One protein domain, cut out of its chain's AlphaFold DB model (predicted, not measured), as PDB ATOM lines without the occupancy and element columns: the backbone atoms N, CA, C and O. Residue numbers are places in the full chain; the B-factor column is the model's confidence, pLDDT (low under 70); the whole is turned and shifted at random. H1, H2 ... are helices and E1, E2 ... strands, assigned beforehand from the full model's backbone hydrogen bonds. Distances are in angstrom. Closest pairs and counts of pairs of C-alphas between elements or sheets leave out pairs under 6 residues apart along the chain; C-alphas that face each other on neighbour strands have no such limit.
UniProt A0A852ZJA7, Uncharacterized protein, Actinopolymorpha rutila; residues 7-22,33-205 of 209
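What this domain is: This is residues 7 to 22 and 33 to 205 of the 209 residues of an uncharacterized protein of Actinopolymorpha rutila (UniProt A0A852ZJA7). Two small four-stranded sheets stand side by side as two lobes, with H4 between them: it covers one face of E3 E2 E1 E4 and also packs on E7 at the edge of the other sheet. That second sheet, E7 E6 E5 E8, has H5 over E6 on the face opposite to H4, with H6 on the same face as H5 but beside the strands, near E8, and residues 12 to 22 and 52 to 58 stick out. The printed part has 189 residues, with seven named helices and eight named strands in the order H1 E1 H2 H3 E2 E3 H4 E4 E5 E6 E7 H5 E8 H6 H7. Both sheets are mixed, and the class is mixed, helices and strands. The whole is compact, with a radius of gyration of the C-alphas of 17.9 A and spans of 43 by 43 by 38 A.

Where its parts are: Find C-alpha 7 at (62.647, 8.512, 39.697), where H1, residues 7 to 17, begins its 15.6 A. After the cut come E1, 40 to 46, 19.5 A; H2, 56 to 59; H3, 64 to 67; E2, 70 to 76, 19.7 A; and E3, 83 to 85. Find C-alpha 91 at (89.794, 20.700, 39.321), where H4, 91 to 99, 12.3 A, begins; E4, 105 to 109, follows. Then read E5, 135 to 141, 17.9 A; E6, 146 to 152, 19.1 A; E7, 158 to 163, 17.1 A; H5, 166 to 175, 14.4 A; E8, 180 to 183; H6, 194 to 199; and H7, 201 to 205, ending at (64.911, 8.680, 26.198).

How they stand to each other: In the first sheet, look for N 42 and O 74 of antiparallel E1 and E2, 2.7 A, N 75 and O 84 of the hairpin E2 and E3, 2.8 A, and N 108 and O 41 of parallel E4 and E1, 2.7 A. H4 is on this sheet at a height of 8.6 A; its closest C-alphas to E2 are Lys 91 and Trp 71, 5.5 A. E3, H4, E4 make a split strand-helix-strand unit, two strands running the same way with others between, its crossover right-handed; E7, H5, E8 make another. E5 E6 E7 form a meander, each strand the antiparallel neighbour of the one before: see N 137 and O 150, 2.8 A, and N 149 and O 161, 2.8 A. Parallel E8 has N 182 and O 136 at 2.8 A. H5 runs along E6 at 4 degrees on the local plane, on the opposite face from H4; C-alphas Gly 93 of H4 and Leu 158 of E7 are their closest, 6.6 A. H6 is on the same face as H5, over none of the strands, and is close but not clearly touching H7: C-alphas Phe 197 and Tyr 204, 6.9 A. H1 only grazes this twisted sheet. H2 and H3 are close but not clearly touching, with C-alphas 59 and 67 at 7.7 A. Every O i to N i+4 pair is within hydrogen-bond range in H1, H4, H5, H6 and H7; H2 and H3 are too short for one.

The domain as a whole: C-alphas 22 and 132 are the two farthest apart, 53.8 A. Residues 23 to 32 are not printed, and C-alphas 22 and 33 are 29.7 A apart across the cut. The link E4 to E5, residues 110 to 134, is long. Mean pLDDT of the printed part is 80.9; 34 residues are under 70, among them 106 to 119.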
ATOM      1  N   LEU A   7      63.119   9.557  38.795       84.38
ATOM      2  CA  LEU A   7      62.647   8.512  39.697       84.38
ATOM      3  C   LEU A   7      61.976   7.365  38.942       84.38
ATOM      4  O   LEU A   7      62.322   6.201  39.156       84.38
ATOM      5  N   LYS A   8      61.052   7.670  38.026       85.12
ATOM      6  CA  LYS A   8      60.359   6.626  37.257       85.12
ATOM      7  C   LYS A   8      61.302   5.852  36.343       85.12
ATOM      8  O   LYS A   8      61.164   4.635  36.223       85.12
ATOM      9  N   ARG A   9      62.275   6.525  35.715       83.44
ATOM     10  CA  ARG A   9      63.294   5.853  34.886       83.44
ATOM     11  C   ARG A   9      64.151   4.906  35.712       83.44
ATOM     12  O   ARG A   9      64.400   3.783  35.284       83.44
ATOM     13  N   TRP A  10      64.571   5.346  36.893       79.81
ATOM     14  CA  TRP A  10      65.358   4.525  37.803       79.81
ATOM     15  C   TRP A  10      64.586   3.291  38.272       79.81
ATOM     16  O   TRP A  10      65.076   2.173  38.139       79.81
ATOM     17  N   GLN A  11      63.338   3.470  38.714       78.94
ATOM     18  CA  GLN A  11      62.455   2.367  39.107       78.94
ATOM     19  C   GLN A  11      62.249   1.356  37.968       78.94
ATOM     20  O   GLN A  11      62.311   0.148  38.198       78.94
ATOM     21  N   ALA A  12      62.048   1.832  36.734       77.75
ATOM     22  CA  ALA A  12      61.920   0.968  35.563       77.75
ATOM     23  C   ALA A  12      63.210   0.183  35.265       77.75
ATOM     24  O   ALA A  12      63.143  -1.003  34.947       77.75
ATOM     25  N   HIS A  13      64.380   0.818  35.399       76.38
ATOM     26  CA  HIS A  13      65.672   0.149  35.242       76.38
ATOM     27  C   HIS A  13      65.883  -0.942  36.303       76.38
ATOM     28  O   HIS A  13      66.225  -2.072  35.947       76.38
ATOM     29  N   LEU A  14      65.601  -0.646  37.579       72.94
ATOM     30  CA  LEU A  14      65.713  -1.615  38.674       72.94
ATOM     31  C   LEU A  14      64.803  -2.827  38.476       72.94
ATOM     32  O   LEU A  14      65.265  -3.960  38.594       72.94
ATOM     33  N   ALA A  15      63.541  -2.598  38.106       71.00
ATOM     34  CA  ALA A  15      62.586  -3.668  37.834       71.00
ATOM     35  C   ALA A  15      63.018  -4.590  36.679       71.00
ATOM     36  O   ALA A  15      62.627  -5.755  36.653       71.00
ATOM     37  N   GLY A  16      63.815  -4.085  35.731       66.12
ATOM     38  CA  GLY A  16      64.336  -4.862  34.606       66.12
ATOM     39  C   GLY A  16      65.606  -5.670  34.905       66.12
ATOM     40  O   GLY A  16      65.851  -6.655  34.213       66.12
ATOM     41  N   HIS A  17      66.401  -5.277  35.907       64.38
ATOM     42  CA  HIS A  17      67.775  -5.784  36.081       64.38
ATOM     43  C   HIS A  17      68.064  -6.412  37.447       64.38
ATOM     44  O   HIS A  17      68.957  -7.252  37.547       64.38
ATOM     45  N   TYR A  18      67.327  -6.043  38.494       60.97
ATOM     46  CA  TYR A  18      67.619  -6.475  39.857       60.97
ATOM     47  C   TYR A  18      66.392  -7.124  40.478       60.97
ATOM     48  O   TYR A  18      65.519  -6.451  41.020       60.97
ATOM     49  N   VAL A  19      66.343  -8.452  40.407       61.09
ATOM     50  CA  VAL A  19      65.345  -9.276  41.090       61.09
ATOM     51  C   VAL A  19      66.021  -9.889  42.318       61.09
ATOM     52  O   VAL A  19      67.048 -10.554  42.189       61.09
ATOM     53  N   GLY A  20      65.491  -9.615  43.506       59.94
ATOM     54  CA  GLY A  20      65.901 -10.237  44.758       59.94
ATOM     55  C   GLY A  20      65.664 -11.748  44.752       59.94
ATOM     56  O   GLY A  20      64.977 -12.292  43.885       59.94
ATOM     57  N   GLU A  21      66.224 -12.445  45.740       59.31
ATOM     58  CA  GLU A  21      66.129 -13.911  45.854       59.31
ATOM     59  C   GLU A  21      64.677 -14.428  45.941       59.31
ATOM     60  O   GLU A  21      64.411 -15.587  45.634       59.31
ATOM     61  N   ASP A  22      63.729 -13.565  46.314       71.81
ATOM     62  CA  ASP A  22      62.294 -13.843  46.413       71.81
ATOM     63  C   ASP A  22      61.505 -13.564  45.118       71.81
ATOM     64  O   ASP A  22      60.275 -13.676  45.100       71.81
ATOM     65  N   ASP A  33      69.788  13.388  50.771       76.81
ATOM     66  CA  ASP A  33      70.992  14.224  50.741       76.81
ATOM     67  C   ASP A  33      71.574  14.242  52.153       76.81
ATOM     68  O   ASP A  33      70.777  14.262  53.095       76.81
ATOM     69  N   PRO A  34      72.909  14.291  52.313       81.69
ATOM     70  CA  PRO A  34      73.502  14.465  53.628       81.69
ATOM     71  C   PRO A  34      72.933  15.700  54.337       81.69
ATOM     72  O   PRO A  34      72.795  16.772  53.736       81.69
ATOM     73  N   GLU A  35      72.606  15.570  55.622       83.62
ATOM     74  CA  GLU A  35      72.130  16.708  56.407       83.62
ATOM     75  C   GLU A  35      73.209  17.809  56.490       83.62
ATOM     76  O   GLU A  35      74.387  17.510  56.729       83.62
ATOM     77  N   PRO A  36      72.854  19.100  56.334       85.88
ATOM     78  CA  PRO A  36      73.798  20.192  56.536       85.88
ATOM     79  C   PRO A  36      74.468  20.131  57.913       85.88
ATOM     80  O   PRO A  36      73.810  19.971  58.937       85.88
ATOM     81  N   GLY A  37      75.782  20.310  57.940       84.00
ATOM     82  CA  GLY A  37      76.619  20.195  59.126       84.00
ATOM     83  C   GLY A  37      76.987  18.757  59.486       84.00
ATOM     84  O   GLY A  37      77.505  18.553  60.579       84.00
ATOM     85  N   THR A  38      76.739  17.782  58.602       83.06
ATOM     86  CA  THR A  38      77.123  16.371  58.780       83.06
ATOM     87  C   THR A  38      78.104  15.906  57.702       83.06
ATOM     88  O   THR A  38      78.265  16.536  56.650       83.06
ATOM     89  N   GLY A  39      78.776  14.783  57.956       83.19
ATOM     90  CA  GLY A  39      79.500  14.070  56.912       83.19
ATOM     91  C   GLY A  39      80.819  14.698  56.455       83.19
ATOM     92  O   GLY A  39      81.322  15.654  57.051       83.19
ATOM     93  N   LYS A  40      81.385  14.128  55.386       86.62
ATOM     94  CA  LYS A  40      82.709  14.469  54.848       86.62
ATOM     95  C   LYS A  40      82.673  14.643  53.340       86.62
ATOM     96  O   LYS A  40      81.957  13.934  52.631       86.62
ATOM     97  N   ILE A  41      83.477  15.567  52.830       86.56
ATOM     98  CA  ILE A  41      83.692  15.699  51.389       86.56
ATOM     99  C   ILE A  41      84.876  14.829  51.003       86.56
ATOM    100  O   ILE A  41      85.959  15.012  51.528       86.56
ATOM    101  N   HIS A  42      84.716  13.933  50.047       85.62
ATOM    102  CA  HIS A  42      85.826  13.205  49.453       85.62
ATOM    103  C   HIS A  42      86.172  13.830  48.113       85.62
ATOM    104  O   HIS A  42      85.284  13.983  47.277       85.62
ATOM    105  N   ILE A  43      87.441  14.177  47.899       86.06
ATOM    106  CA  ILE A  43      87.939  14.634  46.597       86.06
ATOM    107  C   ILE A  43      88.942  13.617  46.088       86.06
ATOM    108  O   ILE A  43      89.843  13.190  46.812       86.06
ATOM    109  N   LEU A  44      88.783  13.259  44.823       82.75
ATOM    110  CA  LEU A  44      89.656  12.337  44.132       82.75
ATOM    111  C   LEU A  44      90.030  12.896  42.764       82.75
ATOM    112  O   LEU A  44      89.295  13.651  42.128       82.75
ATOM    113  N   CYS A  45      91.225  12.532  42.339       82.25
ATOM    114  CA  CYS A  45      91.730  12.788  41.008       82.25
ATOM    115  C   CYS A  45      92.078  11.418  40.414       82.25
ATOM    116  O   CYS A  45      92.407  10.468  41.124       82.25
ATOM    117  N   SER A  46      91.916  11.252  39.116       77.12
ATOM    118  CA  SER A  46      92.275  10.010  38.451       77.12
ATOM    119  C   SER A  46      92.711  10.299  37.023       77.12
ATOM    120  O   SER A  46      92.298  11.298  36.422       77.12
ATOM    121  N   PRO A  47      93.571   9.452  36.438       74.62
ATOM    122  CA  PRO A  47      93.721   9.430  34.994       74.62
ATOM    123  C   PRO A  47      92.351   9.239  34.336       74.62
ATOM    124  O   PRO A  47      91.450   8.637  34.919       74.62
ATOM    125  N   GLN A  48      92.200   9.709  33.100       71.19
ATOM    126  CA  GLN A  48      91.010   9.379  32.318       71.19
ATOM    127  C   GLN A  48      90.812   7.853  32.280       71.19
ATOM    128  O   GLN A  48      91.807   7.144  32.109       71.19
ATOM    129  N   PRO A  49      89.571   7.331  32.361       70.94
ATOM    130  CA  PRO A  49      89.327   5.885  32.390       70.94
ATOM    131  C   PRO A  49      89.963   5.132  31.214       70.94
ATOM    132  O   PRO A  49      90.482   4.035  31.369       70.94
ATOM    133  N   TRP A  50      89.995   5.747  30.028       74.12
ATOM    134  CA  TRP A  50      90.621   5.153  28.842       74.12
ATOM    135  C   TRP A  50      92.159   5.086  28.933       74.12
ATOM    136  O   TRP A  50      92.784   4.296  28.229       74.12
ATOM    137  N   ALA A  51      92.773   5.925  29.774       70.88
ATOM    138  CA  ALA A  51      94.220   6.028  29.968       70.88
ATOM    139  C   ALA A  51      94.740   5.123  31.103       70.88
ATOM    140  O   ALA A  51      95.951   5.098  31.381       70.88
ATOM    141  N   GLU A  52      93.845   4.397  31.775       67.50
ATOM    142  CA  GLU A  52      94.189   3.399  32.779       67.50
ATOM    143  C   GLU A  52      94.944   2.231  32.117       67.50
ATOM    144  O   GLU A  52      94.557   1.725  31.068       67.50
ATOM    145  N   GLY A  53      96.099   1.853  32.675       68.19
ATOM    146  CA  GLY A  53      96.966   0.812  32.102       68.19
ATOM    147  C   GLY A  53      97.789   1.221  30.869       68.19
ATOM    148  O   GLY A  53      98.651   0.453  30.443       68.19
ATOM    149  N   VAL A  54      97.601   2.428  30.319       73.88
ATOM    150  CA  VAL A  54      98.412   2.930  29.195       73.88
ATOM    151  C   VAL A  54      99.821   3.278  29.679       73.88
ATOM    152  O   VAL A  54     100.000   4.166  30.522       73.88
ATOM    153  N   GLY A  55     100.824   2.588  29.130       72.69
ATOM    154  CA  GLY A  55     102.230   2.740  29.498       72.69
ATOM    155  C   GLY A  55     102.810   4.110  29.136       72.69
ATOM    156  O   GLY A  55     102.325   4.812  28.250       72.69
ATOM    157  N   TRP A  56     103.901   4.495  29.807       72.62
ATOM    158  CA  TRP A  56     104.558   5.798  29.611       72.62
ATOM    159  C   TRP A  56     104.919   6.084  28.141       72.62
ATOM    160  O   TRP A  56     104.732   7.200  27.656       72.62
ATOM    161  N   PHE A  57     105.392   5.067  27.415       73.44
ATOM    162  CA  PHE A  57     105.775   5.202  26.008       73.44
ATOM    163  C   PHE A  57     104.597   5.474  25.073       73.44
ATOM    164  O   PHE A  57     104.804   6.122  24.052       73.44
ATOM    165  N   ASP A  58     103.395   5.025  25.419       77.31
ATOM    166  CA  ASP A  58     102.189   5.261  24.625       77.31
ATOM    167  C   ASP A  58     101.593   6.635  24.951       77.31
ATOM    168  O   ASP A  58     101.171   7.365  24.054       77.31
ATOM    169  N   ARG A  59     101.667   7.054  26.224       73.69
ATOM    170  CA  ARG A  59     101.200   8.378  26.671       73.69
ATOM    171  C   ARG A  59     101.890   9.531  25.950       73.69
ATOM    172  O   ARG A  59     101.228  10.514  25.652       73.69
ATOM    173  N   LYS A  60     103.176   9.412  25.596       77.81
ATOM    174  CA  LYS A  60     103.918  10.482  24.889       77.81
ATOM    175  C   LYS A  60     103.344  10.832  23.505       77.81
ATOM    176  O   LYS A  60     103.707  11.856  22.935       77.81
ATOM    177  N   HIS A  61     102.520   9.950  22.938       80.75
ATOM    178  CA  HIS A  61     101.868  10.141  21.643       80.75
ATOM    179  C   HIS A  61     100.413  10.597  21.773       80.75
ATOM    180  O   HIS A  61      99.778  10.910  20.765       80.75
ATOM    181  N   VAL A  62      99.884  10.647  22.995       75.88
ATOM    182  CA  VAL A  62      98.546  11.152  23.267       75.88
ATOM    183  C   VAL A  62      98.635  12.670  23.456       75.88
ATOM    184  O   VAL A  62      99.448  13.134  24.252       75.88
ATOM    185  N   PRO A  63      97.786  13.457  22.777       77.88
ATOM    186  CA  PRO A  63      97.646  14.878  23.059       77.88
ATOM    187  C   PRO A  63      97.390  15.181  24.546       77.88
ATOM    188  O   PRO A  63      96.498  14.589  25.156       77.88
ATOM    189  N   ASP A  64      98.088  16.176  25.102       73.38
ATOM    190  CA  ASP A  64      98.007  16.553  26.525       73.38
ATOM    191  C   ASP A  64      96.580  16.816  27.017       73.38
ATOM    192  O   ASP A  64      96.239  16.510  28.157       73.38
ATOM    193  N   PHE A  65      95.711  17.363  26.161       68.31
ATOM    194  CA  PHE A  65      94.324  17.640  26.535       68.31
ATOM    195  C   PHE A  65      93.510  16.368  26.815       68.31
ATOM    196  O   PHE A  65      92.589  16.419  27.623       68.31
ATOM    197  N   LEU A  66      93.862  15.239  26.191       69.62
ATOM    198  CA  LEU A  66      93.266  13.931  26.473       69.62
ATOM    199  C   LEU A  66      93.870  13.302  27.731       69.62
ATOM    200  O   LEU A  66      93.205  12.512  28.389       69.62
ATOM    201  N   LEU A  67      95.104  13.663  28.088       71.94
ATOM    202  CA  LEU A  67      95.785  13.184  29.293       71.94
ATOM    203  C   LEU A  67      95.389  13.947  30.563       71.94
ATOM    204  O   LEU A  67      95.824  13.567  31.651       71.94
ATOM    205  N   ARG A  68      94.583  15.013  30.449       75.00
ATOM    206  CA  ARG A  68      94.145  15.806  31.602       75.00
ATOM    207  C   ARG A  68      93.430  14.911  32.618       75.00
ATOM    208  O   ARG A  68      92.496  14.201  32.230       75.00
ATOM    209  N   PRO A  69      93.830  14.954  33.901       77.50
ATOM    210  CA  PRO A  69      93.189  14.148  34.923       77.50
ATOM    211  C   PRO A  69      91.724  14.542  35.081       77.50
ATOM    212  O   PRO A  69      91.351  15.711  34.940       77.50
ATOM    213  N   MET A  70      90.911  13.545  35.396       80.19
ATOM    214  CA  MET A  70      89.534  13.729  35.804       80.19
ATOM    215  C   MET A  70      89.511  13.963  37.311       80.19
ATOM    216  O   MET A  70      90.120  13.220  38.076       80.19
ATOM    217  N   TRP A  71      88.822  15.012  37.732       84.94
ATOM    218  CA  TRP A  71      88.565  15.292  39.137       84.94
ATOM    219  C   TRP A  71      87.150  14.850  39.470       84.94
ATOM    220  O   TRP A  71      86.257  14.949  38.634       84.94
ATOM    221  N   SER A  72      86.922  14.387  40.689       85.88
ATOM    222  CA  SER A  72      85.568  14.216  41.193       85.88
ATOM    223  C   SER A  72      85.520  14.519  42.681       85.88
ATOM    224  O   SER A  72      86.534  14.495  43.383       85.88
ATOM    225  N   ALA A  73      84.320  14.819  43.158       87.31
ATOM    226  CA  ALA A  73      84.065  14.935  44.575       87.31
ATOM    227  C   ALA A  73      82.713  14.348  44.940       87.31
ATOM    228  O   ALA A  73      81.797  14.301  44.116       87.31
ATOM    229  N   THR A  74      82.611  13.923  46.190       87.44
ATOM    230  CA  THR A  74      81.397  13.342  46.740       87.44
ATOM    231  C   THR A  74      81.253  13.770  48.191       87.44
ATOM    232  O   THR A  74      82.216  13.687  48.943       87.44
ATOM    233  N   TRP A  75      80.072  14.208  48.608       87.62
ATOM    234  CA  TRP A  75      79.761  14.459  50.015       87.62
ATOM    235  C   TRP A  75      79.024  13.245  50.577       87.62
ATOM    236  O   TRP A  75      78.000  12.845  50.029       87.62
ATOM    237  N   THR A  76      79.572  12.625  51.618       83.88
ATOM    238  CA  THR A  76      79.013  11.447  52.296       83.88
ATOM    239  C   THR A  76      78.521  11.845  53.683       83.88
ATOM    240  O   THR A  76      79.245  12.530  54.402       83.88
ATOM    241  N   ALA A  77      77.336  11.398  54.104       79.75
ATOM    242  CA  ALA A  77      76.949  11.503  55.513       79.75
ATOM    243  C   ALA A  77      77.753  10.527  56.388       79.75
ATOM    244  O   ALA A  77      78.250   9.487  55.930       79.75
ATOM    245  N   GLU A  78      77.845  10.838  57.679       70.00
ATOM    246  CA  GLU A  78      78.458   9.952  58.666       70.00
ATOM    247  C   GLU A  78      77.689   8.613  58.705       70.00
ATOM    248  O   GLU A  78      76.474   8.581  58.868       70.00
ATOM    249  N   GLY A  79      78.370   7.481  58.476       62.31
ATOM    250  CA  GLY A  79      77.710   6.163  58.419       62.31
ATOM    251  C   GLY A  79      77.250   5.677  57.029       62.31
ATOM    252  O   GLY A  79      76.626   4.620  56.939       62.31
ATOM    253  N   ARG A  80      77.649   6.360  55.942       61.72
ATOM    254  CA  ARG A  80      77.707   5.857  54.542       61.72
ATOM    255  C   ARG A  80      76.393   5.542  53.814       61.72
ATOM    256  O   ARG A  80      76.413   4.779  52.849       61.72
ATOM    257  N   ARG A  81      75.260   6.117  54.212       65.31
ATOM    258  CA  ARG A  81      74.007   5.942  53.457       65.31
ATOM    259  C   ARG A  81      73.702   7.107  52.528       65.31
ATOM    260  O   ARG A  81      73.469   6.849  51.356       65.31
ATOM    261  N   GLU A  82      73.729   8.342  53.003       72.69
ATOM    262  CA  GLU A  82      73.435   9.531  52.187       72.69
ATOM    263  C   GLU A  82      74.680  10.017  51.436       72.69
ATOM    264  O   GLU A  82      75.797   9.989  51.969       72.69
ATOM    265  N   LEU A  83      74.484  10.444  50.187       78.00
ATOM    266  CA  LEU A  83      75.563  10.748  49.256       78.00
ATOM    267  C   LEU A  83      75.145  11.832  48.259       78.00
ATOM    268  O   LEU A  83      74.057  11.756  47.694       78.00
ATOM    269  N   MET A  84      76.037  12.779  47.968       82.25
ATOM    270  CA  MET A  84      75.859  13.743  46.880       82.25
ATOM    271  C   MET A  84      77.094  13.803  45.983       82.25
ATOM    272  O   MET A  84      78.206  14.014  46.470       82.25
ATOM    273  N   HIS A  85      76.904  13.659  44.671       85.06
ATOM    274  CA  HIS A  85      77.985  13.711  43.686       85.06
ATOM    275  C   HIS A  85      78.207  15.119  43.124       85.06
ATOM    276  O   HIS A  85      77.270  15.880  42.859       85.06
ATOM    277  N   CYS A  86      79.477  15.460  42.905       86.62
ATOM    278  CA  CYS A  86      79.862  16.658  42.178       86.62
ATOM    279  C   CYS A  86      79.537  16.498  40.682       86.62
ATOM    280  O   CYS A  86      79.982  15.522  40.077       86.62
ATOM    281  N   PRO A  87      78.816  17.449  40.058       84.38
ATOM    282  CA  PRO A  87      78.454  17.354  38.644       84.38
ATOM    283  C   PRO A  87      79.590  17.649  37.669       84.38
ATOM    284  O   PRO A  87      79.411  17.498  36.466       84.38
ATOM    285  N   VAL A  88      80.711  18.178  38.153       84.88
ATOM    286  CA  VAL A  88      81.776  18.712  37.305       84.88
ATOM    287  C   VAL A  88      83.061  17.942  37.530       84.88
ATOM    288  O   VAL A  88      83.338  17.486  38.635       84.88
ATOM    289  N   THR A  89      83.858  17.819  36.472       82.31
ATOM    290  CA  THR A  89      85.030  16.932  36.465       82.31
ATOM    291  C   THR A  89      86.372  17.650  36.332       82.31
ATOM    292  O   THR A  89      87.427  17.017  36.279       82.31
ATOM    293  N   HIS A  90      86.371  18.984  36.290       81.94
ATOM    294  CA  HIS A  90      87.596  19.786  36.278       81.94
ATOM    295  C   HIS A  90      87.943  20.289  37.686       81.94
ATOM    296  O   HIS A  90      87.062  20.668  38.458       81.94
ATOM    297  N   LYS A  91      89.245  20.362  37.993       85.31
ATOM    298  CA  LYS A  91      89.794  20.700  39.321       85.31
ATOM    299  C   LYS A  91      89.102  21.882  40.008       85.31
ATOM    300  O   LYS A  91      88.683  21.780  41.154       85.31
ATOM    301  N   ARG A  92      88.985  23.015  39.307       85.94
ATOM    302  CA  ARG A  92      88.460  24.261  39.888       85.94
ATOM    303  C   ARG A  92      86.967  24.192  40.193       85.94
ATOM    304  O   ARG A  92      86.562  24.640  41.258       85.94
ATOM    305  N   GLY A  93      86.173  23.609  39.299       87.06
ATOM    306  CA  GLY A  93      84.742  23.425  39.522       87.06
ATOM    307  C   GLY A  93      84.476  22.448  40.658       87.06
ATOM    308  O   GLY A  93      83.581  22.685  41.461       87.06
ATOM    309  N   VAL A  94      85.299  21.400  40.780       88.12
ATOM    310  CA  VAL A  94      85.236  20.461  41.906       88.12
ATOM    311  C   VAL A  94      85.511  21.172  43.229       88.12
ATOM    312  O   VAL A  94      84.759  20.988  44.182       88.12
ATOM    313  N   TYR A  95      86.540  22.022  43.292       88.06
ATOM    314  CA  TYR A  95      86.840  22.793  44.503       88.06
ATOM    315  C   TYR A  95      85.751  23.804  44.837       88.06
ATOM    316  O   TYR A  95      85.349  23.890  45.991       88.06
ATOM    317  N   GLU A  96      85.240  24.527  43.841       90.19
ATOM    318  CA  GLU A  96      84.135  25.464  44.034       90.19
ATOM    319  C   GLU A  96      82.875  24.741  44.523       90.19
ATOM    320  O   GLU A  96      82.231  25.187  45.468       90.19
ATOM    321  N   TRP A  97      82.525  23.604  43.915       90.62
ATOM    322  CA  TRP A  97      81.395  22.792  44.355       90.62
ATOM    323  C   TRP A  97      81.589  22.303  45.787       90.62
ATOM    324  O   TRP A  97      80.670  22.430  46.592       90.62
ATOM    325  N   ALA A  98      82.773  21.780  46.113       89.06
ATOM    326  CA  ALA A  98      83.085  21.264  47.438       89.06
ATOM    327  C   ALA A  98      83.016  22.373  48.499       89.06
ATOM    328  O   ALA A  98      82.387  22.193  49.536       89.06
ATOM    329  N   ALA A  99      83.564  23.554  48.204       88.38
ATOM    330  CA  ALA A  99      83.550  24.703  49.105       88.38
ATOM    331  C   ALA A  99      82.139  25.258  49.372       88.38
ATOM    332  O   ALA A  99      81.926  25.958  50.361       88.38
ATOM    333  N   ARG A 100      81.166  24.959  48.499       89.06
ATOM    334  CA  ARG A 100      79.754  25.329  48.682       89.06
ATOM    335  C   ARG A 100      78.971  24.341  49.548       89.06
ATOM    336  O   ARG A 100      77.861  24.683  49.954       89.06
ATOM    337  N   GLN A 101      79.486  23.135  49.799       88.62
ATOM    338  CA  GLN A 101      78.736  22.137  50.558       88.62
ATOM    339  C   GLN A 101      78.806  22.424  52.058       88.62
ATOM    340  O   GLN A 101      79.891  22.681  52.583       88.62
ATOM    341  N   PRO A 102      77.680  22.342  52.779       86.69
ATOM    342  CA  PRO A 102      77.660  22.537  54.220       86.69
ATOM    343  C   PRO A 102      78.076  21.245  54.949       86.69
ATOM    344  O   PRO A 102      77.306  20.736  55.750       86.69
ATOM    345  N   ALA A 103      79.246  20.670  54.665       81.00
ATOM    346  CA  ALA A 103      79.716  19.450  55.338       81.00
ATOM    347  C   ALA A 103      80.276  19.734  56.748       81.00
ATOM    348  O   ALA A 103      80.757  20.837  57.011       81.00
ATOM    349  N   ALA A 104      80.234  18.740  57.646       71.50
ATOM    350  CA  ALA A 104      80.796  18.856  59.003       71.50
ATOM    351  C   ALA A 104      82.322  18.959  59.000       71.50
ATOM    352  O   ALA A 104      82.905  19.789  59.698       71.50
ATOM    353  N   GLU A 105      82.962  18.079  58.231       71.00
ATOM    354  CA  GLU A 105      84.410  17.994  58.128       71.00
ATOM    355  C   GLU A 105      84.873  18.366  56.723       71.00
ATOM    356  O   GLU A 105      84.271  17.994  55.705       71.00
ATOM    357  N   ALA A 106      85.986  19.096  56.691       64.06
ATOM    358  CA  ALA A 106      86.700  19.397  55.467       64.06
ATOM    359  C   ALA A 106      87.296  18.123  54.840       64.06
ATOM    360  O   ALA A 106      87.414  17.074  55.469       64.06
ATOM    361  N   VAL A 107      87.636  18.264  53.561       66.88
ATOM    362  CA  VAL A 107      87.958  17.222  52.584       66.88
ATOM    363  C   VAL A 107      88.771  16.035  53.129       66.88
ATOM    364  O   VAL A 107      89.915  16.195  53.543       66.88
ATOM    365  N   GLU A 108      88.229  14.822  53.018       67.25
ATOM    366  CA  GLU A 108      88.967  13.568  53.165       67.25
ATOM    367  C   GLU A 108      89.526  13.118  51.806       67.25
ATOM    368  O   GLU A 108      88.806  12.875  50.834       67.25
ATOM    369  N   LEU A 109      90.847  13.003  51.743       64.88
ATOM    370  CA  LEU A 109      91.592  12.656  50.541       64.88
ATOM    371  C   LEU A 109      91.672  11.145  50.353       64.88
ATOM    372  O   LEU A 109      92.273  10.452  51.169       64.88
ATOM    373  N   ILE A 110      91.100  10.636  49.260       63.28
ATOM    374  CA  ILE A 110      91.210   9.213  48.920       63.28
ATOM    375  C   ILE A 110      92.449   9.027  48.034       63.28
ATOM    376  O   ILE A 110      92.471   9.452  46.877       63.28
ATOM    377  N   GLU A 111      93.499   8.428  48.602       50.44
ATOM    378  CA  GLU A 111      94.819   8.239  47.984       50.44
ATOM    379  C   GLU A 111      94.770   7.390  46.700       50.44
ATOM    380  O   GLU A 111      94.833   6.165  46.750       50.44
ATOM    381  N   HIS A 112      94.760   8.048  45.537       53.03
ATOM    382  CA  HIS A 112      95.190   7.457  44.259       53.03
ATOM    383  C   HIS A 112      95.986   8.429  43.362       53.03
ATOM    384  O   HIS A 112      96.231   8.117  42.195       53.03
ATOM    385  N   THR A 113      96.426   9.597  43.859       51.47
ATOM    386  CA  THR A 113      96.986  10.661  42.998       51.47
ATOM    387  C   THR A 113      98.340  11.203  43.409       51.47
ATOM    388  O   THR A 113      98.609  11.463  44.572       51.47
ATOM    389  N   SER A 114      99.157  11.455  42.390       47.19
ATOM    390  CA  SER A 114     100.461  12.120  42.432       47.19
ATOM    391  C   SER A 114     100.388  13.657  42.393       47.19
ATOM    392  O   SER A 114     101.431  14.304  42.399       47.19
ATOM    393  N   GLU A 115      99.187  14.251  42.354       54.69
ATOM    394  CA  GLU A 115      98.981  15.703  42.443       54.69
ATOM    395  C   GLU A 115      98.417  16.117  43.808       54.69
ATOM    396  O   GLU A 115      97.483  15.500  44.319       54.69
ATOM    397  N   GLU A 116      98.960  17.207  44.359       56.44
ATOM    398  CA  GLU A 116      98.506  17.831  45.602       56.44
ATOM    399  C   GLU A 116      97.074  18.371  45.441       56.44
ATOM    400  O   GLU A 116      96.800  19.324  44.695       56.44
ATOM    401  N   VAL A 117      96.140  17.743  46.150       60.19
ATOM    402  CA  VAL A 117      94.860  18.356  46.508       60.19
ATOM    403  C   VAL A 117      95.114  19.207  47.757       60.19
ATOM    404  O   VAL A 117      95.796  18.736  48.669       60.19
ATOM    405  N   PRO A 118      94.625  20.454  47.822       61.38
ATOM    406  CA  PRO A 118      94.869  21.304  48.972       61.38
ATOM    407  C   PRO A 118      94.175  20.736  50.217       61.38
ATOM    408  O   PRO A 118      93.040  20.268  50.147       61.38
ATOM    409  N   ILE A 119      94.881  20.800  51.350       64.69
ATOM    410  CA  ILE A 119      94.414  20.337  52.669       64.69
ATOM    411  C   ILE A 119      93.195  21.154  53.136       64.69
ATOM    412  O   ILE A 119      92.312  20.628  53.806       64.69
ATOM    413  N   GLU A 120      93.122  22.425  52.734       72.25
ATOM    414  CA  GLU A 120      91.986  23.316  52.966       72.25
ATOM    415  C   GLU A 120      91.444  23.833  51.631       72.25
ATOM    416  O   GLU A 120      92.204  24.234  50.743       72.25
ATOM    417  N   LEU A 121      90.119  23.844  51.479       78.00
ATOM    418  CA  LEU A 121      89.484  24.409  50.294       78.00
ATOM    419  C   LEU A 121      89.516  25.941  50.340       78.00
ATOM    420  O   LEU A 121      89.292  26.529  51.401       78.00
ATOM    421  N   PRO A 122      89.730  26.612  49.196       80.44
ATOM    422  CA  PRO A 122      89.511  28.048  49.124       80.44
ATOM    423  C   PRO A 122      88.031  28.373  49.409       80.44
ATOM    424  O   PRO A 122      87.160  27.557  49.096       80.44
ATOM    425  N   PRO A 123      87.719  29.565  49.956       85.12
ATOM    426  CA  PRO A 123      86.336  29.998  50.135       85.12
ATOM    427  C   PRO A 123      85.547  29.951  48.816       85.12
ATOM    428  O   PRO A 123      86.116  30.278  47.768       85.12
ATOM    429  N   PRO A 124      84.245  29.603  48.847       87.31
ATOM    430  CA  PRO A 124      83.440  29.527  47.637       87.31
ATOM    431  C   PRO A 124      83.268  30.917  47.024       87.31
ATOM    432  O   PRO A 124      82.884  31.878  47.698       87.31
ATOM    433  N   VAL A 125      83.515  31.019  45.721       88.62
ATOM    434  CA  VAL A 125      83.396  32.274  44.970       88.62
ATOM    435  C   VAL A 125      81.922  32.606  44.698       88.62
ATOM    436  O   VAL A 125      81.568  33.775  44.563       88.62
ATOM    437  N   ASN A 126      81.042  31.598  44.657       87.31
ATOM    438  CA  ASN A 126      79.590  31.736  44.457       87.31
ATOM    439  C   ASN A 126      79.213  32.551  43.214       87.31
ATOM    440  O   ASN A 126      78.218  33.275  43.180       87.31
ATOM    441  N   ARG A 127      80.029  32.420  42.170       91.06
ATOM    442  CA  ARG A 127      79.868  33.146  40.918       91.06
ATOM    443  C   ARG A 127      79.200  32.264  39.872       91.06
ATOM    444  O   ARG A 127      79.542  31.089  39.724       91.06
ATOM    445  N   THR A 128      78.279  32.847  39.119       90.06
ATOM    446  CA  THR A 128      77.779  32.268  37.867       90.06
ATOM    447  C   THR A 128      78.879  32.331  36.798       90.06
ATOM    448  O   THR A 128      79.659  33.286  36.814       90.06
ATOM    449  N   PRO A 129      78.978  31.356  35.880       93.38
ATOM    450  CA  PRO A 129      79.927  31.463  34.777       93.38
ATOM    451  C   PRO A 129      79.672  32.682  33.878       93.38
ATOM    452  O   PRO A 129      78.557  33.208  33.822       93.38
ATOM    453  N   ASP A 130      80.713  33.140  33.178       92.00
ATOM    454  CA  ASP A 130      80.594  34.280  32.260       92.00
ATOM    455  C   ASP A 130      79.734  33.943  31.032       92.00
ATOM    456  O   ASP A 130      79.875  32.858  30.460       92.00
ATOM    457  N   PRO A 131      78.868  34.865  30.565       93.81
ATOM    458  CA  PRO A 131      78.116  34.667  29.333       93.81
ATOM    459  C   PRO A 131      79.019  34.425  28.120       93.81
ATOM    460  O   PRO A 131      79.966  35.165  27.880       93.81
ATOM    461  N   GLY A 132      78.673  33.420  27.321       92.50
ATOM    462  CA  GLY A 132      79.428  32.988  26.147       92.50
ATOM    463  C   GLY A 132      80.605  32.067  26.462       92.50
ATOM    464  O   GLY A 132      81.318  31.711  25.533       92.50
ATOM    465  N   CYS A 133      80.796  31.675  27.727       90.50
ATOM    466  CA  CYS A 133      81.896  30.818  28.159       90.50
ATOM    467  C   CYS A 133      81.403  29.470  28.698       90.50
ATOM    468  O   CYS A 133      80.268  29.314  29.166       90.50
ATOM    469  N   GLY A 134      82.319  28.503  28.706       89.62
ATOM    470  CA  GLY A 134      82.166  27.276  29.472       89.62
ATOM    471  C   GLY A 134      81.196  26.264  28.872       89.62
ATOM    472  O   GLY A 134      80.619  26.445  27.797       89.62
ATOM    473  N   ILE A 135      81.029  25.162  29.592       91.50
ATOM    474  CA  ILE A 135      80.226  24.022  29.162       91.50
ATOM    475  C   ILE A 135      79.063  23.867  30.131       91.50
ATOM    476  O   ILE A 135      79.235  23.933  31.349       91.50
ATOM    477  N   LEU A 136      77.870  23.682  29.576       94.50
ATOM    478  CA  LEU A 136      76.702  23.230  30.307       94.50
ATOM    479  C   LEU A 136      76.459  21.762  29.997       94.50
ATOM    480  O   LEU A 136      76.235  21.396  28.843       94.50
ATOM    481  N   GLU A 137      76.462  20.942  31.035       93.00
ATOM    482  CA  GLU A 137      76.202  19.513  30.956       93.00
ATOM    483  C   GLU A 137      74.896  19.184  31.676       93.00
ATOM    484  O   GLU A 137      74.631  19.695  32.764       93.00
ATOM    485  N   ILE A 138      74.065  18.349  31.053       92.69
ATOM    486  CA  ILE A 138      72.922  17.706  31.700       92.69
ATOM    487  C   ILE A 138      73.244  16.223  31.836       92.69
ATOM    488  O   ILE A 138      73.538  15.567  30.837       92.69
ATOM    489  N   THR A 139      73.177  15.701  33.053       88.62
ATOM    490  CA  THR A 139      73.464  14.310  33.403       88.62
ATOM    491  C   THR A 139      72.324  13.728  34.233       88.62
ATOM    492  O   THR A 139      71.504  14.451  34.811       88.62
ATOM    493  N   PHE A 140      72.267  12.402  34.283       84.94
ATOM    494  CA  PHE A 140      71.459  11.678  35.251       84.94
ATOM    495  C   PHE A 140      72.364  11.223  36.396       84.94
ATOM    496  O   PHE A 140      73.432  10.656  36.170       84.94
ATOM    497  N   ASP A 141      71.958  11.484  37.632       77.94
ATOM    498  CA  ASP A 141      72.676  10.966  38.792       77.94
ATOM    499  C   ASP A 141      72.122   9.570  39.121       77.94
ATOM    500  O   ASP A 141      70.934   9.378  39.367       77.94
ATOM    501  N   LYS A 142      72.983   8.551  39.059       66.31
ATOM    502  CA  LYS A 142      72.585   7.158  39.326       66.31
ATOM    503  C   LYS A 142      72.568   6.828  40.813       66.31
ATOM    504  O   LYS A 142      71.885   5.883  41.202       66.31
ATOM    505  N   GLY A 143      73.312   7.582  41.628       66.56
ATOM    506  CA  GLY A 143      73.299   7.458  43.085       66.56
ATOM    507  C   GLY A 143      72.037   8.072  43.689       66.56
ATOM    508  O   GLY A 143      71.511   7.568  44.680       66.56
ATOM    509  N   LYS A 144      71.508   9.111  43.038       73.88
ATOM    510  CA  LYS A 144      70.259   9.777  43.398       73.88
ATOM    511  C   LYS A 144      69.426  10.034  42.150       73.88
ATOM    512  O   LYS A 144      69.859  10.841  41.344       73.88
ATOM    513  N   PRO A 145      68.223   9.454  41.999       78.56
ATOM    514  CA  PRO A 145      67.462   9.558  40.760       78.56
ATOM    515  C   PRO A 145      66.898  10.972  40.561       78.56
ATOM    516  O   PRO A 145      65.724  11.239  40.803       78.56
ATOM    517  N   HIS A 146      67.749  11.878  40.089       86.62
ATOM    518  CA  HIS A 146      67.428  13.217  39.623       86.62
ATOM    519  C   HIS A 146      68.166  13.510  38.317       86.62
ATOM    520  O   HIS A 146      69.158  12.870  37.960       86.62
ATOM    521  N   TRP A 147      67.686  14.517  37.606       90.12
ATOM    522  CA  TRP A 147      68.429  15.160  36.537       90.12
ATOM    523  C   TRP A 147      69.224  16.318  37.107       90.12
ATOM    524  O   TRP A 147      68.704  17.116  37.894       90.12
ATOM    525  N   GLN A 148      70.469  16.437  36.668       91.25
ATOM    526  CA  GLN A 148      71.378  17.479  37.103       91.25
ATOM    527  C   GLN A 148      71.893  18.245  35.891       91.25
ATOM    528  O   GLN A 148      72.449  17.673  34.963       91.25
ATOM    529  N   GLY A 149      71.690  19.556  35.897       93.56
ATOM    530  CA  GLY A 149      72.329  20.496  34.995       93.56
ATOM    531  C   GLY A 149      73.458  21.213  35.725       93.56
ATOM    532  O   GLY A 149      73.246  21.715  36.831       93.56
ATOM    533  N   ALA A 150      74.632  21.298  35.113       94.19
ATOM    534  CA  ALA A 150      75.753  22.078  35.620       94.19
ATOM    535  C   ALA A 150      76.390  22.886  34.497       94.19
ATOM    536  O   ALA A 150      76.797  22.339  33.480       94.19
ATOM    537  N   TRP A 151      76.477  24.197  34.695       94.94
ATOM    538  CA  TRP A 151      77.190  25.117  33.823       94.94
ATOM    539  C   TRP A 151      78.428  25.620  34.548       94.94
ATOM    540  O   TRP A 151      78.317  26.171  35.647       94.94
ATOM    541  N   TYR A 152      79.591  25.420  33.939       92.19
ATOM    542  CA  TYR A 152      80.880  25.783  34.508       92.19
ATOM    543  C   TYR A 152      81.827  26.338  33.443       92.19
ATOM    544  O   TYR A 152      81.767  25.946  32.276       92.19
ATOM    545  N   ASP A 153      82.697  27.262  33.844       88.81
ATOM    546  CA  ASP A 153      83.747  27.831  32.993       88.81
ATOM    547  C   ASP A 153      85.143  27.296  33.354       88.81
ATOM    548  O   ASP A 153      85.315  26.462  34.241       88.81
ATOM    549  N   GLU A 154      86.168  27.759  32.635       80.62
ATOM    550  CA  GLU A 154      87.565  27.394  32.904       80.62
ATOM    551  C   GLU A 154      88.107  27.942  34.245       80.62
ATOM    552  O   GLU A 154      89.183  27.530  34.695       80.62
ATOM    553  N   TYR A 155      87.366  28.841  34.899       83.38
ATOM    554  CA  TYR A 155      87.700  29.470  36.172       83.38
ATOM    555  C   TYR A 155      86.898  28.828  37.320       83.38
ATOM    556  O   TYR A 155      87.005  27.624  37.550       83.38
ATOM    557  N   THR A 156      86.194  29.630  38.122       83.31
ATOM    558  CA  THR A 156      85.401  29.205  39.292       83.31
ATOM    559  C   THR A 156      83.908  29.477  39.110       83.31
ATOM    560  O   THR A 156      83.142  29.408  40.070       83.31
ATOM    561  N   GLY A 157      83.474  29.827  37.894       88.75
ATOM    562  CA  GLY A 157      82.056  29.968  37.606       88.75
ATOM    563  C   GLY A 157      81.375  28.609  37.689       88.75
ATOM    564  O   GLY A 157      81.797  27.666  37.024       88.75
ATOM    565  N   LEU A 158      80.314  28.515  38.490       92.75
ATOM    566  CA  LEU A 158      79.501  27.309  38.605       92.75
ATOM    567  C   LEU A 158      78.047  27.670  38.909       92.75
ATOM    568  O   LEU A 158      77.752  28.331  39.910       92.75
ATOM    569  N   ALA A 159      77.134  27.180  38.079       94.38
ATOM    570  CA  ALA A 159      75.695  27.227  38.297       94.38
ATOM    571  C   ALA A 159      75.100  25.830  38.112       94.38
ATOM    572  O   ALA A 159      75.428  25.141  37.150       94.38
ATOM    573  N   THR A 160      74.220  25.415  39.023       93.25
ATOM    574  CA  THR A 160      73.616  24.080  39.003       93.25
ATOM    575  C   THR A 160      72.096  24.149  39.097       93.25
ATOM    576  O   THR A 160      71.530  25.063  39.699       93.25
ATOM    577  N   LYS A 161      71.423  23.164  38.503       94.06
ATOM    578  CA  LYS A 161      69.982  22.936  38.628       94.06
ATOM    579  C   LYS A 161      69.737  21.445  38.769       94.06
ATOM    580  O   LYS A 161      70.241  20.658  37.982       94.06
ATOM    581  N   VAL A 162      68.935  21.076  39.755       91.12
ATOM    582  CA  VAL A 162      68.492  19.701  39.976       91.12
ATOM    583  C   VAL A 162      66.969  19.651  39.877       91.12
ATOM    584  O   VAL A 162      66.288  20.605  40.280       91.12
ATOM    585  N   SER A 163      66.435  18.581  39.293       91.88
ATOM    586  CA  SER A 163      64.999  18.287  39.285       91.88
ATOM    587  C   SER A 163      64.735  16.805  39.022       91.88
ATOM    588  O   SER A 163      65.523  16.146  38.350       91.88
ATOM    589  N   ASP A 164      63.604  16.289  39.506       90.12
ATOM    590  CA  ASP A 164      63.095  14.993  39.045       90.12
ATOM    591  C   ASP A 164      62.598  15.074  37.592       90.12
ATOM    592  O   ASP A 164      62.753  14.110  36.849       90.12
ATOM    593  N   ASP A 165      62.054  16.216  37.151       92.38
ATOM    594  CA  ASP A 165      61.586  16.393  35.770       92.38
ATOM    595  C   ASP A 165      62.698  16.982  34.889       92.38
ATOM    596  O   ASP A 165      63.071  18.155  35.012       92.38
ATOM    597  N   LEU A 166      63.192  16.184  33.935       93.06
ATOM    598  CA  LEU A 166      64.202  16.617  32.966       93.06
ATOM    599  C   LEU A 166      63.788  17.877  32.196       93.06
ATOM    600  O   LEU A 166      64.649  18.670  31.813       93.06
ATOM    601  N   ARG A 167      62.490  18.112  31.977       94.50
ATOM    602  CA  ARG A 167      62.024  19.307  31.258       94.50
ATOM    603  C   ARG A 167      62.428  20.590  31.969       94.50
ATOM    604  O   ARG A 167      62.801  21.548  31.296       94.50
ATOM    605  N   GLU A 168      62.396  20.613  33.299       96.69
ATOM    606  CA  GLU A 168      62.810  21.787  34.070       96.69
ATOM    607  C   GLU A 168      64.304  22.067  33.913       96.69
ATOM    608  O   GLU A 168      64.715  23.220  33.770       96.69
ATOM    609  N   VAL A 169      65.124  21.012  33.919       95.69
ATOM    610  CA  VAL A 169      66.576  21.130  33.740       95.69
ATOM    611  C   VAL A 169      66.901  21.595  32.320       95.69
ATOM    612  O   VAL A 169      67.729  22.484  32.141       95.69
ATOM    613  N   VAL A 170      66.197  21.069  31.313       95.88
ATOM    614  CA  VAL A 170      66.332  21.489  29.909       95.88
ATOM    615  C   VAL A 170      65.932  22.951  29.725       95.88
ATOM    616  O   VAL A 170      66.679  23.704  29.105       95.88
ATOM    617  N   GLN A 171      64.801  23.386  30.288       97.25
ATOM    618  CA  GLN A 171      64.364  24.786  30.217       97.25
ATOM    619  C   GLN A 171      65.383  25.726  30.866       97.25
ATOM    620  O   GLN A 171      65.762  26.739  30.273       97.25
ATOM    621  N   TRP A 172      65.876  25.369  32.055       97.62
ATOM    622  CA  TRP A 172      66.944  26.112  32.718       97.62
ATOM    623  C   TRP A 172      68.204  26.191  31.846       97.62
ATOM    624  O   TRP A 172      68.765  27.275  31.684       97.62
ATOM    625  N   ALA A 173      68.612  25.076  31.236       96.88
ATOM    626  CA  ALA A 173      69.802  24.990  30.397       96.88
ATOM    627  C   ALA A 173      69.689  25.807  29.102       96.88
ATOM    628  O   ALA A 173      70.644  26.466  28.676       96.88
ATOM    629  N   GLN A 174      68.512  25.815  28.472       96.69
ATOM    630  CA  GLN A 174      68.250  26.635  27.290       96.69
ATOM    631  C   GLN A 174      68.391  28.131  27.597       96.69
ATOM    632  O   GLN A 174      68.927  28.858  26.761       96.69
ATOM    633  N   ALA A 175      68.019  28.566  28.804       97.06
ATOM    634  CA  ALA A 175      68.141  29.958  29.234       97.06
ATOM    635  C   ALA A 175      69.582  30.405  29.553       97.06
ATOM    636  O   ALA A 175      69.851  31.605  29.546       97.06
ATOM    637  N   GLN A 176      70.515  29.482  29.821       96.69
ATOM    638  CA  GLN A 176      71.892  29.858  30.163       96.69
ATOM    639  C   GLN A 176      72.704  30.254  28.920       96.69
ATOM    640  O   GLN A 176      72.629  29.567  27.901       96.69
ATOM    641  N   PRO A 177      73.543  31.295  28.979       96.31
ATOM    642  CA  PRO A 177      74.410  31.694  27.873       96.31
ATOM    643  C   PRO A 177      75.725  30.890  27.843       96.31
ATOM    644  O   PRO A 177      76.793  31.473  27.715       96.31
ATOM    645  N   ALA A 178      75.679  29.565  27.983       94.81
ATOM    646  CA  ALA A 178      76.878  28.728  27.880       94.81
ATOM    647  C   ALA A 178      77.402  28.669  26.434       94.81
ATOM    648  O   ALA A 178      76.599  28.630  25.498       94.81
ATOM    649  N   GLU A 179      78.726  28.601  26.259       94.50
ATOM    650  CA  GLU A 179      79.363  28.430  24.941       94.50
ATOM    651  C   GLU A 179      78.927  27.117  24.280       94.50
ATOM    652  O   GLU A 179      78.611  27.066  23.091       94.50
ATOM    653  N   ARG A 180      78.873  26.051  25.083       93.81
ATOM    654  CA  ARG A 180      78.481  24.712  24.650       93.81
ATOM    655  C   ARG A 180      77.464  24.108  25.609       93.81
ATOM    656  O   ARG A 180      77.593  24.255  26.821       93.81
ATOM    657  N   LYS A 181      76.471  23.391  25.073       95.06
ATOM    658  CA  LYS A 181      75.407  22.741  25.854       95.06
ATOM    659  C   LYS A 181      75.239  21.299  25.417       95.06
ATOM    660  O   LYS A 181      74.861  21.034  24.277       95.06
ATOM    661  N   VAL A 182      75.476  20.369  26.325       91.81
ATOM    662  CA  VAL A 182      75.466  18.938  26.039       91.81
ATOM    663  C   VAL A 182      74.637  18.175  27.056       91.81
ATOM    664  O   VAL A 182      74.451  18.582  28.199       91.81
ATOM    665  N   PHE A 183      74.130  17.043  26.604       88.25
ATOM    666  CA  PHE A 183      73.335  16.103  27.360       88.25
ATOM    667  C   PHE A 183      74.044  14.742  27.339       88.25
ATOM    668  O   PHE A 183      74.403  14.235  26.270       88.25
ATOM    669  N   TYR A 184      74.249  14.165  28.517       79.06
ATOM    670  CA  TYR A 184      74.866  12.864  28.746       79.06
ATOM    671  C   TYR A 184      73.851  11.897  29.380       79.06
ATOM    672  O   TYR A 184      72.832  12.309  29.924       79.06
ATOM    673  N   ASP A 185      74.175  10.603  29.346       64.56
ATOM    674  CA  ASP A 185      73.498   9.536  30.106       64.56
ATOM    675  C   ASP A 185      72.155   9.010  29.547       64.56
ATOM    676  O   ASP A 185      71.159   8.834  30.245       64.56
ATOM    677  N   VAL A 186      72.161   8.683  28.250       54.97
ATOM    678  CA  VAL A 186      71.079   7.966  27.534       54.97
ATOM    679  C   VAL A 186      71.557   6.650  26.912       54.97
ATOM    680  O   VAL A 186      71.295   6.364  25.746       54.97
ATOM    681  N   GLY A 187      72.349   5.872  27.656       51.97
ATOM    682  CA  GLY A 187      72.844   4.569  27.181       51.97
ATOM    683  C   GLY A 187      73.808   4.665  25.987       51.97
ATOM    684  O   GLY A 187      73.929   3.737  25.191       51.97
ATOM    685  N   ARG A 188      74.485   5.810  25.812       57.97
ATOM    686  CA  ARG A 188      75.422   6.066  24.704       57.97
ATOM    687  C   ARG A 188      76.807   6.441  25.207       57.97
ATOM    688  O   ARG A 188      76.953   7.080  26.239       57.97
ATOM    689  N   SER A 189      77.814   6.115  24.400       57.53
ATOM    690  CA  SER A 189      79.235   6.351  24.676       57.53
ATOM    691  C   SER A 189      79.697   7.813  24.544       57.53
ATOM    692  O   SER A 189      80.893   8.069  24.636       57.53
ATOM    693  N   GLY A 190      78.801   8.787  24.332       71.12
ATOM    694  CA  GLY A 190      79.209  10.186  24.192       71.12
ATOM    695  C   GLY A 190      78.087  11.224  24.303       71.12
ATOM    696  O   GLY A 190      76.907  10.862  24.256       71.12
ATOM    697  N   PRO A 191      78.461  12.513  24.432       84.12
ATOM    698  CA  PRO A 191      77.522  13.618  24.594       84.12
ATOM    699  C   PRO A 191      76.656  13.850  23.359       84.12
ATOM    700  O   PRO A 191      77.094  13.691  22.216       84.12
ATOM    701  N   VAL A 192      75.440  14.331  23.598       88.44
ATOM    702  CA  VAL A 192      74.515  14.830  22.578       88.44
ATOM    703  C   VAL A 192      74.357  16.335  22.765       88.44
ATOM    704  O   VAL A 192      74.050  16.790  23.857       88.44
ATOM    705  N   GLU A 193      74.543  17.124  21.706       92.44
ATOM    706  CA  GLU A 193      74.272  18.569  21.757       92.44
ATOM    707  C   GLU A 193      72.808  18.830  22.147       92.44
ATOM    708  O   GLU A 193      71.896  18.191  21.608       92.44
ATOM    709  N   LEU A 194      72.576  19.776  23.062       93.50
ATOM    710  CA  LEU A 194      71.265  19.993  23.682       93.50
ATOM    711  C   LEU A 194      70.169  20.278  22.648       93.50
ATOM    712  O   LEU A 194      69.081  19.716  22.738       93.50
ATOM    713  N   ASP A 195      70.459  21.069  21.616       94.19
ATOM    714  CA  ASP A 195      69.481  21.387  20.568       94.19
ATOM    715  C   ASP A 195      69.052  20.144  19.774       94.19
ATOM    716  O   ASP A 195      67.888  20.008  19.391       94.19
ATOM    717  N   LYS A 196      69.971  19.188  19.570       92.06
ATOM    718  CA  LYS A 196      69.649  17.908  18.920       92.06
ATOM    719  C   LYS A 196      68.760  17.051  19.810       92.06
ATOM    720  O   LYS A 196      67.843  16.412  19.297       92.06
ATOM    721  N   PHE A 197      69.025  17.048  21.117       91.50
ATOM    722  CA  PHE A 197      68.165  16.385  22.092       91.50
ATOM    723  C   PHE A 197      66.757  16.996  22.085       91.50
ATOM    724  O   PHE A 197      65.786  16.271  21.900       91.50
ATOM    725  N   VAL A 198      66.640  18.322  22.193       92.44
ATOM    726  CA  VAL A 198      65.349  19.035  22.227       92.44
ATOM    727  C   VAL A 198      64.530  18.804  20.956       92.44
ATOM    728  O   VAL A 198      63.309  18.680  21.028       92.44
ATOM    729  N   ALA A 199      65.180  18.699  19.795       93.12
ATOM    730  CA  ALA A 199      64.494  18.430  18.534       93.12
ATOM    731  C   ALA A 199      63.859  17.028  18.466       93.12
ATOM    732  O   ALA A 199      62.914  16.822  17.705       93.12
ATOM    733  N   ASN A 200      64.382  16.051  19.215       89.31
ATOM    734  CA  ASN A 200      63.864  14.684  19.213       89.31
ATOM    735  C   ASN A 200      64.177  13.960  20.536       89.31
ATOM    736  O   ASN A 200      65.008  13.050  20.548       89.31
ATOM    737  N   PRO A 201      63.534  14.342  21.653       88.56
ATOM    738  CA  PRO A 201      63.889  13.826  22.974       88.56
ATOM    739  C   PRO A 201      63.552  12.345  23.120       88.56
ATOM    740  O   PRO A 201      64.301  11.600  23.749       88.56
ATOM    741  N   ASP A 202      62.466  11.902  22.479       85.56
ATOM    742  CA  ASP A 202      62.061  10.501  22.433       85.56
ATOM    743  C   ASP A 202      63.233   9.623  21.975       85.56
ATOM    744  O   ASP A 202      63.581   8.696  22.700       85.56
ATOM    745  N   ARG A 203      63.934   9.994  20.883       83.25
ATOM    746  CA  ARG A 203      65.098   9.258  20.340       83.25
ATOM    747  C   ARG A 203      66.153   8.916  21.388       83.25
ATOM    748  O   ARG A 203      66.843   7.905  21.255       83.25
ATOM    749  N   TYR A 204      66.325   9.796  22.362       80.19
ATOM    750  CA  TYR A 204      67.351   9.684  23.383       80.19
ATOM    751  C   TYR A 204      66.798   9.034  24.652       80.19
ATOM    752  O   TYR A 204      67.516   8.305  25.313       80.19
ATOM    753  N   LEU A 205      65.513   9.187  24.960       80.94
ATOM    754  CA  LEU A 205      64.911   8.680  26.198       80.94
ATOM    755  C   LEU A 205      64.291   7.272  26.083       80.94
ATOM    756  O   LEU A 205      63.642   6.835  27.035       80.94
TER     757      LEU A 205